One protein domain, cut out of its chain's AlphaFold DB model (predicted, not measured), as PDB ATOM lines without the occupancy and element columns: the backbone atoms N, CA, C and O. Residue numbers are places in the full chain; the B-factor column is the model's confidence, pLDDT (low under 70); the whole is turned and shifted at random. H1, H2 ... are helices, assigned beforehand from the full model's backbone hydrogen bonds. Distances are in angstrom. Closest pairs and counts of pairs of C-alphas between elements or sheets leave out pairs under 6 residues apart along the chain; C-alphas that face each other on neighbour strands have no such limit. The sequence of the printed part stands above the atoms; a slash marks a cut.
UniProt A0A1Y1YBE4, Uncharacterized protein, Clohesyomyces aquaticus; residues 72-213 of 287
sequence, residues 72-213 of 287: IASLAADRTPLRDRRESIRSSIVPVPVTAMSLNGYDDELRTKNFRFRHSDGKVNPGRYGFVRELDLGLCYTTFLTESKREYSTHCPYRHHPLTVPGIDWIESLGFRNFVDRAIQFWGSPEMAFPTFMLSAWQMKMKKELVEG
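AT A GLANCE: This is residues 72 to 213 of the 287 residues of an uncharacterized protein of Clohesyomyces aquaticus (UniProt A0A1Y1YBE4). Short helices sit round a core of loops: the long link of residues 113 to 140 runs through the middle, and H4, H5 and H6 make a small cluster at its side, with H5 and H6 folded back as a hairpin. H7 and the nearby H3 lie at the end away from H1 and H2, and residues 207 to 213, including the last part of H7, stick out. The printed part has 142 residues with seven named helices, H1 to H7 in chain order, and no named strand. The class is all helix, though under half of the residues, 62, are in named elements. The whole is compact, with a radius of gyration of the C-alphas of 15.3 A and spans of 41 by 37 by 26 A.

IN THESE COORDINATES: H1, residues 72 to 75, begins at C-alpha 72 (290.523, 235.798, 185.049). H2 is residues 82 to 90, 12.6 A long, and H3 residues 104 to 112, 12.9 A. H4 is residues 141 to 145. H5, residues 165 to 173, spans 12.1 A, and H6, residues 177 to 187, 15.4 A. H7, residues 197 to 211, spans 21.0 A and ends at C-alpha 211 (271.404, 213.815, 155.535).

HOW THE PARTS SIT: H1 is apart from the other helices. H2 and H5 are close but not clearly touching, with C-alphas 89 and 173 closest at 8.0 A. H3 and H7 are likewise close but not clearly touching, with C-alphas 106 and 202 closest at 7.3 A. H4 and H6 touch, closest at C-alphas 144 and 183, 4.8 A. H5 and H6, a helical hairpin, touch, closest at C-alphas 168 and 180, 6.5 A; they run opposite ways at a tilt of 36 degrees, only just steep. In H2 to H7 every O i to N i+4 pair is within hydrogen-bond range; H1 is too short for one.

THE WHOLE: The farthest C-alphas, of Ser 74 and Glu 212, are 47.3 A apart. The printed part has no cut. The links H2 to H3, H3 to H4 and H4 to H5 are long. Mean pLDDT of the printed part is 81.3; residues 72 to 83, 85, 131 to 133 and 188 to 196 are under 70.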
ATOM      1  N   ILE A  72     291.835 236.377 185.338       57.25
ATOM      2  CA  ILE A  72     290.523 235.798 185.049       57.25
ATOM      3  C   ILE A  72     289.458 236.487 185.894       57.25
ATOM      4  O   ILE A  72     288.374 236.767 185.389       57.25
ATOM      5  N   ALA A  73     289.759 236.771 187.160       58.06
ATOM      6  CA  ALA A  73     288.877 237.526 188.031       58.06
ATOM      7  C   ALA A  73     288.709 238.977 187.551       58.06
ATOM      8  O   ALA A  73     287.601 239.498 187.644       58.06
ATOM      9  N   SER A  74     289.745 239.605 186.980       59.53
ATOM     10  CA  SER A  74     289.656 240.953 186.399       59.53
ATOM     11  C   SER A  74     288.898 240.966 185.063       59.53
ATOM     12  O   SER A  74     288.039 241.819 184.860       59.53
ATOM     13  N   LEU A  75     289.083 239.956 184.207       53.38
ATOM     14  CA  LEU A  75     288.255 239.727 183.012       53.38
ATOM     15  C   LEU A  75     286.796 239.405 183.370       53.38
ATOM     16  O   LEU A  75     285.876 239.777 182.649       53.38
ATOM     17  N   ALA A  76     286.562 238.726 184.494       52.09
ATOM     18  CA  ALA A  76     285.227 238.498 185.039       52.09
ATOM     19  C   ALA A  76     284.659 239.731 185.767       52.09
ATOM     20  O   ALA A  76     283.454 239.769 186.029       52.09
ATOM     21  N   ALA A  77     285.501 240.716 186.104       52.78
ATOM     22  CA  ALA A  77     285.105 241.990 186.699       52.78
ATOM     23  C   ALA A  77     284.612 242.996 185.649       52.78
ATOM     24  O   ALA A  77     283.827 243.874 186.008       52.78
ATOM     25  N   ASP A  78     284.944 242.806 184.364       57.31
ATOM     26  CA  ASP A  78     284.171 243.358 183.242       57.31
ATOM     27  C   ASP A  78     282.815 242.637 183.162       57.31
ATOM     28  O   ASP A  78     282.516 241.804 182.301       57.31
ATOM     29  N   ARG A  79     281.984 242.909 184.168       59.84
ATOM     30  CA  ARG A  79     280.621 242.411 184.311       59.84
ATOM     31  C   ARG A  79     279.681 243.210 183.424       59.84
ATOM     32  O   ARG A  79     278.619 243.618 183.889       59.84
ATOM     33  N   THR A  80     280.035 243.422 182.157       63.94
ATOM     34  CA  THR A  80     279.031 243.758 181.149       63.94
ATOM     35  C   THR A  80     277.896 242.741 181.300       63.94
ATOM     36  O   THR A  80     278.144 241.531 181.184       63.94
ATOM     37  N   PRO A  81     276.673 243.179 181.652       68.25
ATOM     38  CA  PRO A  81     275.544 242.286 181.838       68.25
ATOM     39  C   PRO A  81     275.417 241.336 180.648       68.25
ATOM     40  O   PRO A  81     275.599 241.738 179.499       68.25
ATOM     41  N   LEU A  82     275.055 240.070 180.891       64.19
ATOM     42  CA  LEU A  82     274.872 239.080 179.814       64.19
ATOM     43  C   LEU A  82     273.932 239.583 178.704       64.19
ATOM     44  O   LEU A  82     274.056 239.166 177.557       64.19
ATOM     45  N   ARG A  83     272.994 240.474 179.047       69.50
ATOM     46  CA  ARG A  83     272.098 241.143 178.101       69.50
ATOM     47  C   ARG A  83     272.854 242.024 177.104       69.50
ATOM     48  O   ARG A  83     272.587 241.913 175.912       69.50
ATOM     49  N   ASP A  84     273.794 242.830 177.577       72.62
ATOM     50  CA  ASP A  84     274.515 243.800 176.751       72.62
ATOM     51  C   ASP A  84     275.460 243.075 175.798       72.62
ATOM     52  O   ASP A  84     275.467 243.352 174.604       72.62
ATOM     53  N   ARG A  85     276.121 242.014 176.277       68.50
ATOM     54  CA  ARG A  85     276.927 241.130 175.419       68.50
ATOM     55  C   ARG A  85     276.095 240.491 174.302       68.50
ATOM     56  O   ARG A  85     276.560 240.314 173.179       68.50
ATOM     57  N   ARG A  86     274.850 240.105 174.609       70.81
ATOM     58  CA  ARG A  86     273.902 239.516 173.644       70.81
ATOM     59  C   ARG A  86     273.597 240.494 172.521       70.81
ATOM     60  O   ARG A  86     273.503 240.073 171.368       70.81
ATOM     61  N   GLU A  87     273.435 241.761 172.877       76.00
ATOM     62  CA  GLU A  87     273.186 242.829 171.923       76.00
ATOM     63  C   GLU A  87     274.441 243.127 171.102       76.00
ATOM     64  O   GLU A  87     274.335 243.152 169.883       76.00
ATOM     65  N   SER A  88     275.630 243.165 171.718       71.94
ATOM     66  CA  SER A  88     276.911 243.299 171.005       71.94
ATOM     67  C   SER A  88     277.120 242.210 169.948       71.94
ATOM     68  O   SER A  88     277.581 242.505 168.850       71.94
ATOM     69  N   ILE A  89     276.730 240.957 170.229       70.06
ATOM     70  CA  ILE A  89     276.755 239.885 169.217       70.06
ATOM     71  C   ILE A  89     275.744 240.150 168.103       70.06
ATOM     72  O   ILE A  89     276.052 239.930 166.936       70.06
ATOM     73  N   ARG A  90     274.514 240.552 168.446       75.75
ATOM     74  CA  ARG A  90     273.468 240.818 167.443       75.75
ATOM     75  C   ARG A  90     273.831 241.986 166.537       75.75
ATOM     76  O   ARG A  90     273.473 241.951 165.367       75.75
ATOM     77  N   SER A  91     274.531 242.976 167.078       80.69
ATOM     78  CA  SER A  91     275.040 244.127 166.346       80.69
ATOM     79  C   SER A  91     276.409 243.881 165.709       80.69
ATOM     80  O   SER A  91     276.890 244.756 164.993       80.69
ATOM     81  N   SER A  92     277.063 242.742 165.977       81.06
ATOM     82  CA  SER A  92     278.360 242.447 165.370       81.06
ATOM     83  C   SER A  92     278.177 242.232 163.872       81.06
ATOM     84  O   SER A  92     277.376 241.411 163.428       81.06
ATOM     85  N   ILE A  93     278.944 242.996 163.097       86.88
ATOM     86  CA  ILE A  93     278.997 242.910 161.634       86.88
ATOM     87  C   ILE A  93     279.830 241.687 161.208       86.88
ATOM     88  O   ILE A  93     279.719 241.214 160.078       86.88
ATOM     89  N   VAL A  94     280.654 241.149 162.115       88.88
ATOM     90  CA  VAL A  94     281.544 240.027 161.822       88.88
ATOM     91  C   VAL A  94     280.743 238.722 161.809       88.88
ATOM     92  O   VAL A  94     280.084 238.392 162.803       88.88
ATOM     93  N   PRO A  95     280.786 237.947 160.710       89.50
ATOM     94  CA  PRO A  95     280.065 236.688 160.629       89.50
ATOM     95  C   PRO A  95     280.605 235.683 161.648       89.50
ATOM     96  O   PRO A  95     281.802 235.604 161.919       89.50
ATOM     97  N   VAL A  96     279.704 234.860 162.179       88.31
ATOM     98  CA  VAL A  96     280.070 233.742 163.050       88.31
ATOM     99  C   VAL A  96     280.967 232.766 162.272       88.31
ATOM    100  O   VAL A  96     280.590 232.339 161.175       88.31
ATOM    101  N   PRO A  97     282.126 232.358 162.816       89.62
ATOM    102  CA  PRO A  97     283.022 231.441 162.130       89.62
ATOM    103  C   PRO A  97     282.400 230.045 162.041       89.62
ATOM    104  O   PRO A  97     281.783 229.560 162.986       89.62
ATOM    105  N   VAL A  98     282.660 229.334 160.942       87.94
ATOM    106  CA  VAL A  98     282.170 227.955 160.710       87.94
ATOM    107  C   VAL A  98     282.644 226.934 161.752       87.94
ATOM    108  O   VAL A  98     282.130 225.820 161.820       87.94
ATOM    109  N   THR A  99     283.653 227.293 162.546       86.19
ATOM    110  CA  THR A  99     284.186 226.475 163.640       86.19
ATOM    111  C   THR A  99     283.422 226.652 164.952       86.19
ATOM    112  O   THR A  99     283.616 225.838 165.851       86.19
ATOM    113  N   ALA A 100     282.562 227.668 165.073       89.44
ATOM    114  CA  ALA A 100     281.709 227.871 166.238       89.44
ATOM    115  C   ALA A 100     280.402 227.083 166.078       89.44
ATOM    116  O   ALA A 100     279.677 227.246 165.096       89.44
ATOM    117  N   MET A 101     280.090 226.217 167.041       88.56
ATOM    118  CA  MET A 101     278.912 225.345 166.997       88.56
ATOM    119  C   MET A 101     278.370 225.034 168.385       88.56
ATOM    120  O   MET A 101     279.072 225.177 169.380       88.56
ATOM    121  N   SER A 102     277.130 224.555 168.460       89.50
ATOM    122  CA  SER A 102     276.595 224.052 169.725       89.50
ATOM    123  C   SER A 102     277.249 222.727 170.104       89.50
ATOM    124  O   SER A 102     277.200 221.761 169.341       89.50
ATOM    125  N   LEU A 103     277.851 222.688 171.295       89.31
ATOM    126  CA  LEU A 103     278.508 221.501 171.844       89.31
ATOM    127  C   LEU A 103     277.676 220.785 172.909       89.31
ATOM    128  O   LEU A 103     278.139 219.786 173.437       89.31
ATOM    129  N   ASN A 104     276.438 221.203 173.191       88.56
ATOM    130  CA  ASN A 104     275.622 220.591 174.250       88.56
ATOM    131  C   ASN A 104     275.464 219.066 174.071       88.56
ATOM    132  O   ASN A 104     275.642 218.300 175.015       88.56
ATOM    133  N   GLY A 105     275.187 218.613 172.840       87.25
ATOM    134  CA  GLY A 105     275.088 217.181 172.532       87.25
ATOM    135  C   GLY A 105     276.435 216.450 172.554       87.25
ATOM    136  O   GLY A 105     276.479 215.253 172.832       87.25
ATOM    137  N   TYR A 106     277.531 217.163 172.289       90.06
ATOM    138  CA  TYR A 106     278.883 216.618 172.369       90.06
ATOM    139  C   TYR A 106     279.338 216.470 173.824       90.06
ATOM    140  O   TYR A 106     279.839 215.416 174.202       90.06
ATOM    141  N   ASP A 107     279.081 217.474 174.663       89.38
ATOM    142  CA  ASP A 107     279.389 217.468 176.094       89.38
ATOM    143  C   ASP A 107     278.667 216.306 176.809       89.38
ATOM    144  O   ASP A 107     279.230 215.670 177.702       89.38
ATOM    145  N   ASP A 108     277.442 215.961 176.392       88.88
ATOM    146  CA  ASP A 108     276.738 214.756 176.859       88.88
ATOM    147  C   ASP A 108     277.470 213.460 176.473       88.88
ATOM    148  O   ASP A 108     277.606 212.553 177.296       88.88
ATOM    149  N   GLU A 109     277.981 213.363 175.242       89.38
ATOM    150  CA  GLU A 109     278.762 212.207 174.786       89.38
ATOM    151  C   GLU A 109     280.116 212.100 175.508       89.38
ATOM    152  O   GLU A 109     280.574 211.003 175.824       89.38
ATOM    153  N   LEU A 110     280.762 213.221 175.824       90.06
ATOM    154  CA  LEU A 110     282.000 213.208 176.606       90.06
ATOM    155  C   LEU A 110     281.764 212.764 178.046       90.06
ATOM    156  O   LEU A 110     282.570 212.004 178.593       90.06
ATOM    157  N   ARG A 111     280.640 213.183 178.640       87.19
ATOM    158  CA  ARG A 111     280.233 212.747 179.979       87.19
ATOM    159  C   ARG A 111     280.039 211.234 180.048       87.19
ATOM    160  O   ARG A 111     280.470 210.628 181.024       87.19
ATOM    161  N   THR A 112     279.477 210.600 179.016       89.44
ATOM    162  CA  THR A 112     279.326 209.130 178.999       89.44
ATOM    163  C   THR A 112     280.650 208.385 178.816       89.44
ATOM    164  O   THR A 112     280.787 207.264 179.304       89.44
ATOM    165  N   LYS A 113     281.648 209.006 178.175       87.81
ATOM    166  CA  LYS A 113     282.998 208.442 177.990       87.81
ATOM    167  C   LYS A 113     283.935 208.639 179.192       87.81
ATOM    168  O   LYS A 113     285.067 208.169 179.146       87.81
ATOM    169  N   ASN A 114     283.474 209.280 180.273       88.00
ATOM    170  CA  ASN A 114     284.214 209.462 181.531       88.00
ATOM    171  C   ASN A 114     285.588 210.156 181.389       88.00
ATOM    172  O   ASN A 114     286.530 209.818 182.111       88.00
ATOM    173  N   PHE A 115     285.717 211.149 180.501       86.69
ATOM    174  CA  PHE A 115     286.924 211.985 180.450       86.69
ATOM    175  C   PHE A 115     287.132 212.726 181.780       86.69
ATOM    176  O   PHE A 115     286.205 213.335 182.313       86.69
ATOM    177  N   ARG A 116     288.355 212.684 182.323       89.19
ATOM    178  CA  ARG A 116     288.725 213.348 183.584       89.19
ATOM    179  C   ARG A 116     289.818 214.375 183.344       89.19
ATOM    180  O   ARG A 116     290.978 214.009 183.175       89.19
ATOM    181  N   PHE A 117     289.471 215.649 183.332       88.94
ATOM    182  CA  PHE A 117     290.457 216.704 183.128       88.94
ATOM    183  C   PHE A 117     291.070 217.151 184.451       88.94
ATOM    184  O   PHE A 117     290.424 217.134 185.499       88.94
ATOM    185  N   ARG A 118     292.337 217.559 184.404       87.44
ATOM    186  CA  ARG A 118     293.031 218.204 185.520       87.44
ATOM    187  C   ARG A 118     292.455 219.595 185.771       87.44
ATOM    188  O   ARG A 118     292.396 220.021 186.923       87.44
ATOM    189  N   HIS A 119     292.020 220.276 184.709       83.75
ATOM    190  CA  HIS A 119     291.431 221.611 184.769       83.75
ATOM    191  C   HIS A 119     289.951 221.576 184.361       83.75
ATOM    192  O   HIS A 119     289.624 221.592 183.174       83.75
ATOM    193  N   SER A 120     289.053 221.582 185.352       86.19
ATOM    194  CA  SER A 120     287.595 221.626 185.145       86.19
ATOM    195  C   SER A 120     287.095 220.486 184.233       86.19
ATOM    196  O   SER A 120     287.403 219.321 184.465       86.19
ATOM    197  N   ASP A 121     286.328 220.819 183.200       88.88
ATOM    198  CA  ASP A 121     285.804 219.954 182.149       88.88
ATOM    199  C   ASP A 121     286.733 219.884 180.928       88.88
ATOM    200  O   ASP A 121     286.330 219.342 179.903       88.88
ATOM    201  N   GLY A 122     287.952 220.436 181.018       90.38
ATOM    202  CA  GLY A 122     288.958 220.445 179.953       90.38
ATOM    203  C   GLY A 122     288.711 221.444 178.829       90.38
ATOM    204  O   GLY A 122     289.555 221.563 177.933       90.38
ATOM    205  N   LYS A 123     287.589 222.168 178.866       92.69
ATOM    206  CA  LYS A 123     287.160 223.106 177.832       92.69
ATOM    207  C   LYS A 123     287.388 224.545 178.281       92.69
ATOM    208  O   LYS A 123     287.247 224.896 179.451       92.69
ATOM    209  N   VAL A 124     287.737 225.424 177.347       92.06
ATOM    210  CA  VAL A 124     287.698 226.865 177.604       92.06
ATOM    211  C   VAL A 124     286.241 227.278 177.756       92.06
ATOM    212  O   VAL A 124     285.460 227.148 176.817       92.06
ATOM    213  N   ASN A 125     285.883 227.827 178.919       88.62
ATOM    214  CA  ASN A 125     284.553 228.392 179.123       88.62
ATOM    215  C   ASN A 125     284.284 229.483 178.066       88.62
ATOM    216  O   ASN A 125     285.033 230.464 178.031       88.62
ATOM    217  N   PRO A 126     283.216 229.368 177.258       86.56
ATOM    218  CA  PRO A 126     282.933 230.329 176.199       86.56
ATOM    219  C   PRO A 126     282.754 231.775 176.675       86.56
ATOM    220  O   PRO A 126     283.071 232.722 175.956       86.56
ATOM    221  N   GLY A 127     282.318 231.979 177.921       84.75
ATOM    222  CA  GLY A 127     282.234 233.305 178.535       84.75
ATOM    223  C   GLY A 127     283.580 234.035 178.625       84.75
ATOM    224  O   GLY A 127     283.586 235.252 178.781       84.75
ATOM    225  N   ARG A 128     284.708 233.321 178.488       83.81
ATOM    226  CA  ARG A 128     286.066 233.892 178.455       83.81
ATOM    227  C   ARG A 128     286.436 234.529 177.121       83.81
ATOM    228  O   ARG A 128     287.368 235.322 177.094       83.81
ATOM    229  N   TYR A 129     285.733 234.186 176.046       85.00
ATOM    230  CA  TYR A 129     285.934 234.762 174.716       85.00
ATOM    231  C   TYR A 129     284.643 235.378 174.147       85.00
ATOM    232  O   TYR A 129     284.525 235.585 172.944       85.00
ATOM    233  N   GLY A 130     283.677 235.695 175.021       74.06
ATOM    234  CA  GLY A 130     282.526 236.541 174.686       74.06
ATOM    235  C   GLY A 130     281.192 235.863 174.422       74.06
ATOM    236  O   GLY A 130     280.297 236.466 173.842       74.06
ATOM    237  N   PHE A 131     281.003 234.628 174.868       69.62
ATOM    238  CA  PHE A 131     279.811 233.858 174.529       69.62
ATOM    239  C   PHE A 131     278.475 234.368 175.074       69.62
ATOM    240  O   PHE A 131     278.348 234.680 176.260       69.62
ATOM    241  N   VAL A 132     277.432 234.289 174.227       58.38
ATOM    242  CA  VAL A 132     276.044 234.566 174.643       58.38
ATOM    243  C   VAL A 132     274.937 233.773 173.899       58.38
ATOM    244  O   VAL A 132     273.751 233.990 174.180       58.38
ATOM    245  N   ARG A 133     275.262 232.853 172.963       61.03
ATOM    246  CA  ARG A 133     274.269 232.210 172.053       61.03
ATOM    247  C   ARG A 133     274.524 230.730 171.703       61.03
ATOM    248  O   ARG A 133     274.376 230.357 170.551       61.03
ATOM    249  N   GLU A 134     274.908 229.887 172.658       74.88
ATOM    250  CA  GLU A 134     275.079 228.425 172.451       74.88
ATOM    251  C   GLU A 134     276.232 227.992 171.520       74.88
ATOM    252  O   GLU A 134     276.514 226.803 171.447       74.88
ATOM    253  N   LEU A 135     276.937 228.916 170.858       84.19
ATOM    254  CA  LEU A 135     278.018 228.617 169.911       84.19
ATOM    255  C   LEU A 135     279.411 228.642 170.544       84.19
ATOM    256  O   LEU A 135     279.903 229.690 170.947       84.19
ATOM    257  N   ASP A 136     280.051 227.486 170.599       90.50
ATOM    258  CA  ASP A 136     281.342 227.243 171.229       90.50
ATOM    259  C   ASP A 136     282.375 226.856 170.157       90.50
ATOM    260  O   ASP A 136     282.078 226.112 169.220       90.50
ATOM    261  N   LEU A 137     283.599 227.372 170.279       90.69
ATOM    262  CA  LEU A 137     284.734 227.013 169.420       90.69
ATOM    263  C   LEU A 137     285.381 225.674 169.820       90.69
ATOM    264  O   LEU A 137     286.285 225.193 169.131       90.69
ATOM    265  N   GLY A 138     284.950 225.092 170.943       92.00
ATOM    266  CA  GLY A 138     285.388 223.801 171.458       92.00
ATOM    267  C   GLY A 138     286.857 223.776 171.835       92.00
ATOM    268  O   GLY A 138     287.516 222.780 171.571       92.00
ATOM    269  N   LEU A 139     287.388 224.872 172.376       92.19
ATOM    270  CA  LEU A 139     288.822 225.047 172.620       92.19
ATOM    271  C   LEU A 139     289.263 224.287 173.876       92.19
ATOM    272  O   LEU A 139     288.581 224.325 174.899       92.19
ATOM    273  N   CYS A 140     290.417 223.624 173.833       91.81
ATOM    274  CA  CYS A 140     290.972 222.947 175.004       91.81
ATOM    275  C   CYS A 140     291.530 223.952 176.019       91.81
ATOM    276  O   CYS A 140     292.382 224.772 175.683       91.81
ATOM    277  N   TYR A 141     291.125 223.842 177.285       92.19
ATOM    278  CA  TYR A 141     291.594 224.717 178.359       92.19
ATOM    279  C   TYR A 141     293.123 224.765 178.443       92.19
ATOM    280  O   TYR A 141     293.721 225.839 178.397       92.19
ATOM    281  N   THR A 142     293.762 223.594 178.502       89.50
ATOM    282  CA  THR A 142     295.212 223.476 178.691       89.50
ATOM    283  C   THR A 142     295.991 224.192 177.591       89.50
ATOM    284  O   THR A 142     296.995 224.824 177.877       89.50
ATOM    285  N   THR A 143     295.516 224.152 176.344       87.94
ATOM    286  CA  THR A 143     296.228 224.762 175.208       87.94
ATOM    287  C   THR A 143     296.051 226.267 175.105       87.94
ATOM    288  O   THR A 143     296.935 226.940 174.597       87.94
ATOM    289  N   PHE A 144     294.915 226.800 175.545       89.94
ATOM    290  CA  PHE A 144     294.584 228.208 175.320       89.94
ATOM    291  C   PHE A 144     294.806 229.071 176.560       89.94
ATOM    292  O   PHE A 144     294.803 230.293 176.453       89.94
ATOM    293  N   LEU A 145     294.950 228.456 177.736       89.50
ATOM    294  CA  LEU A 145     295.010 229.169 179.012       89.50
ATOM    295  C   LEU A 145     296.169 228.726 179.910       89.50
ATOM    296  O   LEU A 145     296.291 229.256 181.011       89.50
ATOM    297  N   THR A 146     296.998 227.765 179.494       86.00
ATOM    298  CA  THR A 146     298.118 227.284 180.314       86.00
ATOM    299  C   THR A 146     299.358 227.004 179.470       86.00
ATOM    300  O   THR A 146     299.255 226.699 178.288       86.00
ATOM    301  N   GLU A 147     300.530 227.003 180.104       82.81
ATOM    302  CA  GLU A 147     301.793 226.552 179.489       82.81
ATOM    303  C   GLU A 147     302.006 225.029 179.580       82.81
ATOM    304  O   GLU A 147     303.065 224.504 179.217       82.81
ATOM    305  N   SER A 148     301.034 224.305 180.143       77.69
ATOM    306  CA  SER A 148     301.162 222.875 180.399       77.69
ATOM    307  C   SER A 148     301.031 222.059 179.116       77.69
ATOM    308  O   SER A 148     300.287 222.401 178.197       77.69
ATOM    309  N   LYS A 149     301.710 220.905 179.080       71.00
ATOM    310  CA  LYS A 149     301.484 219.908 178.026       71.00
ATOM    311  C   LYS A 149     300.020 219.457 178.050       71.00
ATOM    312  O   LYS A 149     299.425 219.327 179.121       71.00
ATOM    313  N   ARG A 150     299.460 219.195 176.867       74.88
ATOM    314  CA  ARG A 150     298.073 218.735 176.687       74.88
ATOM    315  C   ARG A 150     297.810 217.488 177.525       74.88
ATOM    316  O   ARG A 150     298.548 216.515 177.413       74.88
ATOM    317  N   GLU A 151     296.728 217.503 178.296       77.44
ATOM    318  CA  GLU A 151     296.384 216.412 179.221       77.44
ATOM    319  C   GLU A 151     296.134 215.077 178.511       77.44
ATOM    320  O   GLU A 151     296.509 214.026 179.017       77.44
ATOM    321  N   TYR A 152     295.546 215.132 177.315       81.56
ATOM    322  CA  TYR A 152     295.148 213.958 176.539       81.56
ATOM    323  C   TYR A 152     295.864 213.849 175.188       81.56
ATOM    324  O   TYR A 152     295.482 213.026 174.358       81.56
ATOM    325  N   SER A 153     296.902 214.658 174.945       80.06
ATOM    326  CA  SER A 153     297.620 214.688 173.661       80.06
ATOM    327  C   SER A 153     296.647 214.710 172.457       80.06
ATOM    328  O   SER A 153     295.785 215.584 172.386       80.06
ATOM    329  N   THR A 154     296.743 213.750 171.534       79.12
ATOM    330  CA  THR A 154     295.875 213.572 170.354       79.12
ATOM    331  C   THR A 154     294.460 213.070 170.664       79.12
ATOM    332  O   THR A 154     293.576 213.182 169.818       79.12
ATOM    333  N   HIS A 155     294.226 212.546 171.869       84.31
ATOM    334  CA  HIS A 155     292.942 211.998 172.323       84.31
ATOM    335  C   HIS A 155     292.092 213.013 173.083       84.31
ATOM    336  O   HIS A 155     291.020 212.668 173.582       84.31
ATOM    337  N   CYS A 156     292.552 214.257 173.214       88.38
ATOM    338  CA  CYS A 156     291.715 215.287 173.799       88.38
ATOM    339  C   CYS A 156     290.432 215.423 172.973       88.38
ATOM    340  O   CYS A 156     290.489 215.329 171.747       88.38
ATOM    341  N   PRO A 157     289.268 215.631 173.595       91.88
ATOM    342  CA  PRO A 157     288.045 215.887 172.850       91.88
ATOM    343  C   PRO A 157     287.911 217.314 172.329       91.88
ATOM    344  O   PRO A 157     287.012 217.561 171.528       91.88
ATOM    345  N   TYR A 158     288.744 218.244 172.787       91.81
ATOM    346  CA  TYR A 158     288.611 219.660 172.468       91.81
ATOM    347  C   TYR A 158     289.696 220.135 171.515       91.81
ATOM    348  O   TYR A 158     290.867 219.781 171.635       91.81
ATOM    349  N   ARG A 159     289.303 221.009 170.595       88.88
ATOM    350  CA  ARG A 159     290.152 221.621 169.586       88.88
ATOM    351  C   ARG A 159     291.385 222.256 170.216       88.88
ATOM    352  O   ARG A 159     291.314 223.063 171.139       88.88
ATOM    353  N   HIS A 160     292.515 221.948 169.606       87.19
ATOM    354  CA  HIS A 160     293.812 222.492 169.968       87.19
ATOM    355  C   HIS A 160     294.461 223.313 168.834       87.19
ATOM    356  O   HIS A 160     295.602 223.739 168.974       87.19
ATOM    357  N   HIS A 161     293.766 223.518 167.704       84.56
ATOM    358  CA  HIS A 161     294.306 224.336 166.603       84.56
ATOM    359  C   HIS A 161     294.414 225.781 167.046       84.56
ATOM    360  O   HIS A 161     293.516 226.228 167.761       84.56
ATOM    361  N   PRO A 162     295.367 226.536 166.483       87.44
ATOM    362  CA  PRO A 162     295.309 227.987 166.519       87.44
ATOM    363  C   PRO A 162     293.927 228.498 166.099       87.44
ATOM    364  O   PRO A 162     293.240 227.863 165.280       87.44
ATOM    365  N   LEU A 163     293.501 229.638 166.651       89.56
ATOM    366  CA  LEU A 163     292.330 230.312 166.098       89.56
ATOM    367  C   LEU A 163     292.609 230.682 164.642       89.56
ATOM    368  O   LEU A 163     293.698 231.110 164.277       89.56
ATOM    369  N   THR A 164     291.597 230.483 163.807       88.88
ATOM    370  CA  THR A 164     291.620 230.957 162.424       88.88
ATOM    371  C   THR A 164     291.394 232.465 162.429       88.88
ATOM    372  O   THR A 164     290.752 232.957 163.356       88.88
ATOM    373  N   VAL A 165     291.815 233.179 161.380       90.94
ATOM    374  CA  VAL A 165     291.559 234.628 161.244       90.94
ATOM    375  C   VAL A 165     290.079 234.977 161.496       90.94
ATOM    376  O   VAL A 165     289.822 235.747 162.412       90.94
ATOM    377  N   PRO A 166     289.084 234.276 160.902       90.81
ATOM    378  CA  PRO A 166     287.677 234.538 161.222       90.81
ATOM    379  C   PRO A 166     287.295 234.303 162.690       90.81
ATOM    380  O   PRO A 166     286.357 234.904 163.195       90.81
ATOM    381  N   GLY A 167     287.979 233.385 163.380       90.44
ATOM    382  CA  GLY A 167     287.739 233.124 164.800       90.44
ATOM    383  C   GLY A 167     288.332 234.210 165.694       90.44
ATOM    384  O   GLY A 167     287.731 234.535 166.714       90.44
ATOM    385  N   ILE A 168     289.479 234.768 165.299       92.94
ATOM    386  CA  ILE A 168     290.106 235.923 165.948       92.94
ATOM    387  C   ILE A 168     289.207 237.145 165.775       92.94
ATOM    388  O   ILE A 168     288.732 237.670 166.779       92.94
ATOM    389  N   ASP A 169     288.887 237.508 164.532       92.38
ATOM    390  CA  ASP A 169     288.051 238.670 164.206       92.38
ATOM    391  C   ASP A 169     286.705 238.602 164.929       92.38
ATOM    392  O   ASP A 169     286.212 239.592 165.470       92.38
ATOM    393  N   TRP A 170     286.115 237.402 164.983       90.19
ATOM    394  CA  TRP A 170     284.874 237.183 165.707       90.19
ATOM    395  C   TRP A 170     285.040 237.474 167.196       90.19
ATOM    396  O   TRP A 170     284.299 238.302 167.707       90.19
ATOM    397  N   ILE A 171     286.017 236.874 167.884       91.06
ATOM    398  CA  ILE A 171     286.249 237.095 169.323       91.06
ATOM    399  C   ILE A 171     286.578 238.567 169.625       91.06
ATOM    400  O   ILE A 171     286.085 239.124 170.610       91.06
ATOM    401  N   GLU A 172     287.374 239.218 168.778       91.56
ATOM    402  CA  GLU A 172     287.697 240.639 168.916       91.56
ATOM    403  C   GLU A 172     286.464 241.528 168.743       91.56
ATOM    404  O   GLU A 172     286.272 242.449 169.537       91.56
ATOM    405  N   SER A 173     285.575 241.207 167.795       88.75
ATOM    406  CA  SER A 173     284.306 241.926 167.609       88.75
ATOM    407  C   SER A 173     283.391 241.866 168.835       88.75
ATOM    408  O   SER A 173     282.521 242.718 169.004       88.75
ATOM    409  N   LEU A 174     283.594 240.876 169.713       86.00
ATOM    410  CA  LEU A 174     282.861 240.737 170.971       86.00
ATOM    411  C   LEU A 174     283.493 241.535 172.119       86.00
ATOM    412  O   LEU A 174     282.951 241.527 173.220       86.00
ATOM    413  N   GLY A 175     284.632 242.194 171.888       86.69
ATOM    414  CA  GLY A 175     285.391 242.928 172.902       86.69
ATOM    415  C   GLY A 175     286.408 242.077 173.668       86.69
ATOM    416  O   GLY A 175     286.981 242.544 174.648       86.69
ATOM    417  N   PHE A 176     286.680 240.839 173.240       89.12
ATOM    418  CA  PHE A 176     287.522 239.888 173.984       89.12
ATOM    419  C   PHE A 176     288.946 239.772 173.423       89.12
ATOM    420  O   PHE A 176     289.547 238.697 173.437       89.12
ATOM    421  N   ARG A 177     289.530 240.888 172.975       90.06
ATOM    422  CA  ARG A 177     290.903 240.932 172.436       90.06
ATOM    423  C   ARG A 177     291.953 240.358 173.397       90.06
ATOM    424  O   ARG A 177     292.815 239.595 172.982       90.06
ATOM    425  N   ASN A 178     291.807 240.606 174.700       89.81
ATOM    426  CA  ASN A 178     292.709 240.066 175.725       89.81
ATOM    427  C   ASN A 178     292.777 238.528 175.718       89.81
ATOM    428  O   ASN A 178     293.812 237.947 176.050       89.81
ATOM    429  N   PHE A 179     291.680 237.851 175.356       92.06
ATOM    430  CA  PHE A 179     291.686 236.399 175.198       92.06
ATOM    431  C   PHE A 179     292.534 235.981 173.998       92.06
ATOM    432  O   PHE A 179     293.305 235.033 174.115       92.06
ATOM    433  N   VAL A 180     292.414 236.685 172.869       92.62
ATOM    434  CA  VAL A 180     293.199 236.424 171.654       92.62
ATOM    435  C   VAL A 180     294.688 236.588 171.938       92.62
ATOM    436  O   VAL A 180     295.450 235.649 171.710       92.62
ATOM    437  N   ASP A 181     295.087 237.725 172.513       91.25
ATOM    438  CA  ASP A 181     296.487 238.018 172.838       91.25
ATOM    439  C   ASP A 181     297.091 236.936 173.742       91.25
ATOM    440  O   ASP A 181     298.208 236.465 173.525       91.25
ATOM    441  N   ARG A 182     296.320 236.489 174.738       87.69
ATOM    442  CA  ARG A 182     296.712 235.410 175.648       87.69
ATOM    443  C   ARG A 182     296.805 234.064 174.939       87.69
ATOM    444  O   ARG A 182     297.755 233.316 175.149       87.69
ATOM    445  N   ALA A 183     295.822 233.733 174.114       89.62
ATOM    446  CA  ALA A 183     295.785 232.444 173.449       89.62
ATOM    447  C   ALA A 183     296.944 232.302 172.447       89.62
ATOM    448  O   ALA A 183     297.562 231.241 172.387       89.62
ATOM    449  N   ILE A 184     297.331 233.390 171.767       87.69
ATOM    450  CA  ILE A 184     298.528 233.447 170.911       87.69
ATOM    451  C   ILE A 184     299.805 233.114 171.700       87.69
ATOM    452  O   ILE A 184     300.664 232.396 171.188       87.69
ATOM    453  N   GLN A 185     299.928 233.577 172.951       85.06
ATOM    454  CA  GLN A 185     301.091 233.270 173.798       85.06
ATOM    455  C   GLN A 185     301.193 231.771 174.119       85.06
ATOM    456  O   GLN A 185     302.292 231.218 174.123       85.06
ATOM    457  N   PHE A 186     300.061 231.100 174.351       80.50
ATOM    458  CA  PHE A 186     300.041 229.691 174.754       80.50
ATOM    459  C   PHE A 186     300.018 228.700 173.580       80.50
ATOM    460  O   PHE A 186     300.504 227.577 173.720       80.50
ATOM    461  N   TRP A 187     299.546 229.099 172.396       72.19
ATOM    462  CA  TRP A 187     299.553 228.233 171.206       72.19
ATOM    463  C   TRP A 187     300.941 227.904 170.671       72.19
ATOM    464  O   TRP A 187     301.088 226.949 169.909       72.19
ATOM    465  N   GLY A 188     301.957 228.674 171.062       57.56
ATOM    466  CA  GLY A 188     303.294 228.574 170.498       57.56
ATOM    467  C   GLY A 188     304.072 227.300 170.839       57.56
ATOM    468  O   GLY A 188     305.045 227.030 170.146       57.56
ATOM    469  N   SER A 189     303.717 226.504 171.860       52.56
ATOM    470  CA  SER A 189     304.631 225.462 172.371       52.56
ATOM    471  C   SER A 189     303.951 224.186 172.907       52.56
ATOM    472  O   SER A 189     303.274 224.253 173.934       52.56
ATOM    473  N   PRO A 190     304.212 222.980 172.348       52.84
ATOM    474  CA  PRO A 190     304.675 222.668 170.995       52.84
ATOM    475  C   PRO A 190     303.762 221.665 170.241       52.84
ATOM    476  O   PRO A 190     302.903 220.990 170.821       52.84
ATOM    477  N   GLU A 191     304.028 221.572 168.934       51.25
ATOM    478  CA  GLU A 191     303.408 220.730 167.895       51.25
ATOM    479  C   GLU A 191     301.986 221.152 167.489       51.25
ATOM    480  O   GLU A 191     301.093 221.265 168.321       51.25
ATOM    481  N   MET A 192     301.746 221.404 166.199       49.88
ATOM    482  CA  MET A 192     300.407 221.728 165.699       49.88
ATOM    483  C   MET A 192     299.450 220.611 166.100       49.88
ATOM    484  O   MET A 192     299.601 219.451 165.726       49.88
ATOM    485  N   ALA A 193     298.493 220.943 166.943       51.00
ATOM    486  CA  ALA A 193     297.610 219.943 167.472       51.00
ATOM    487  C   ALA A 193     296.543 219.604 166.437       51.00
ATOM    488  O   ALA A 193     295.740 220.471 166.119       51.00
ATOM    489  N   PHE A 194     296.552 218.366 165.937       51.28
ATOM    490  CA  PHE A 194     295.593 217.830 164.963       51.28
ATOM    491  C   PHE A 194     294.137 217.986 165.400       51.28
ATOM    492  O   PHE A 194     293.867 218.061 166.607       51.28
ATOM    493  N   PRO A 195     293.182 218.138 164.447       54.97
ATOM    494  CA  PRO A 195     291.805 218.423 164.817       54.97
ATOM    495  C   PRO A 195     291.382 217.209 165.585       54.97
ATOM    496  O   PRO A 195     291.600 216.095 165.109       54.97
ATOM    497  N   THR A 196     290.910 217.410 166.812       67.38
ATOM    498  CA  THR A 196     290.682 216.278 167.697       67.38
ATOM    499  C   THR A 196     289.776 215.318 166.968       67.38
ATOM    500  O   THR A 196     288.651 215.688 166.622       67.38
ATOM    501  N   PHE A 197     290.305 214.123 166.702       73.75
ATOM    502  CA  PHE A 197     289.644 213.103 165.898       73.75
ATOM    503  C   PHE A 197     288.213 212.875 166.392       73.75
ATOM    504  O   PHE A 197     287.305 212.639 165.608       73.75
ATOM    505  N   MET A 198     287.994 213.034 167.697       82.00
ATOM    506  CA  MET A 198     286.684 212.903 168.319       82.00
ATOM    507  C   MET A 198     285.693 214.011 167.954       82.00
ATOM    508  O   MET A 198     284.566 213.690 167.585       82.00
ATOM    509  N   LEU A 199     286.080 215.291 168.022       82.19
ATOM    510  CA  LEU A 199     285.169 216.392 167.684       82.19
ATOM    511  C   LEU A 199     284.821 216.369 166.192       82.19
ATOM    512  O   LEU A 199     283.660 216.529 165.824       82.19
ATOM    513  N   SER A 200     285.810 216.116 165.330       82.56
ATOM    514  CA  SER A 200     285.576 215.994 163.890       82.56
ATOM    515  C   SER A 200     284.730 214.760 163.555       82.56
ATOM    516  O   SER A 200     283.780 214.872 162.780       82.56
ATOM    517  N   ALA A 201     284.988 213.603 164.176       86.50
ATOM    518  CA  ALA A 201     284.159 212.409 164.007       86.50
ATOM    519  C   ALA A 201     282.713 212.640 164.469       86.50
ATOM    520  O   ALA A 201     281.776 212.228 163.783       86.50
ATOM    521  N   TRP A 202     282.516 213.344 165.588       87.50
ATOM    522  CA  TRP A 202     281.186 213.701 166.076       87.50
ATOM    523  C   TRP A 202     280.448 214.621 165.097       87.50
ATOM    524  O   TRP A 202     279.303 214.347 164.738       87.50
ATOM    525  N   GLN A 203     281.115 215.655 164.577       84.94
ATOM    526  CA  GLN A 203     280.541 216.533 163.552       84.94
ATOM    527  C   GLN A 203     280.130 215.756 162.296       84.94
ATOM    528  O   GLN A 203     279.049 215.985 161.752       84.94
ATOM    529  N   MET A 204     280.973 214.829 161.830       87.75
ATOM    530  CA  MET A 204     280.666 213.992 160.666       87.75
ATOM    531  C   MET A 204     279.479 213.065 160.935       87.75
ATOM    532  O   MET A 204     278.608 212.927 160.074       87.75
ATOM    533  N   LYS A 205     279.397 212.481 162.135       89.50
ATOM    534  CA  LYS A 205     278.257 211.666 162.571       89.50
ATOM    535  C   LYS A 205     276.954 212.469 162.546       89.50
ATOM    536  O   LYS A 205     275.990 212.016 161.938       89.50
ATOM    537  N   MET A 206     276.940 213.674 163.120       85.19
ATOM    538  CA  MET A 206     275.757 214.548 163.123       85.19
ATOM    539  C   MET A 206     275.335 214.960 161.707       85.19
ATOM    540  O   MET A 206     274.152 214.915 161.376       85.19
ATOM    541  N   LYS A 207     276.294 215.306 160.835       87.12
ATOM    542  CA  LYS A 207     276.008 215.618 159.423       87.12
ATOM    543  C   LYS A 207     275.399 214.427 158.687       87.12
ATOM    544  O   LYS A 207     274.441 214.600 157.942       87.12
ATOM    545  N   LYS A 208     275.931 213.224 158.911       90.38
ATOM    546  CA  LYS A 208     275.409 211.989 158.318       90.38
ATOM    547  C   LYS A 208     273.979 211.700 158.782       90.38
ATOM    548  O   LYS A 208     273.122 211.434 157.948       90.38
ATOM    549  N   GLU A 209     273.706 211.804 160.083       87.88
ATOM    550  CA  GLU A 209     272.360 211.601 160.646       87.88
ATOM    551  C   GLU A 209     271.335 212.605 160.094       87.88
ATOM    552  O   GLU A 209     270.188 212.233 159.843       87.88
ATOM    553  N   LEU A 210     271.759 213.850 159.846       85.50
ATOM    554  CA  LEU A 210     270.930 214.884 159.224       85.50
ATOM    555  C   LEU A 210     270.590 214.555 157.762       85.50
ATOM    556  O   LEU A 210     269.430 214.654 157.370       85.50
ATOM    557  N   VAL A 211     271.584 214.150 156.962       87.94
ATOM    558  CA  VAL A 211     271.404 213.815 155.535       87.94
ATOM    559  C   VAL A 211     270.549 212.561 155.352       87.94
ATOM    560  O   VAL A 211     269.721 212.507 154.449       87.94
ATOM    561  N   GLU A 212     270.706 211.566 156.224       90.62
ATOM    562  CA  GLU A 212     269.936 210.317 156.167       90.62
ATOM    563  C   GLU A 212     268.467 210.483 156.596       90.62
ATOM    564  O   GLU A 212     267.735 209.496 156.642       90.62
ATOM    565  N   GLY A 213     268.022 211.695 156.957       79.44
ATOM    566  CA  GLY A 213     266.652 211.938 157.412       79.44
ATOM    567  C   GLY A 213     266.312 211.223 158.722       79.44
ATOM    568  O   GLY A 213     265.167 211.248 159.159       79.44
TER     569      GLY A 213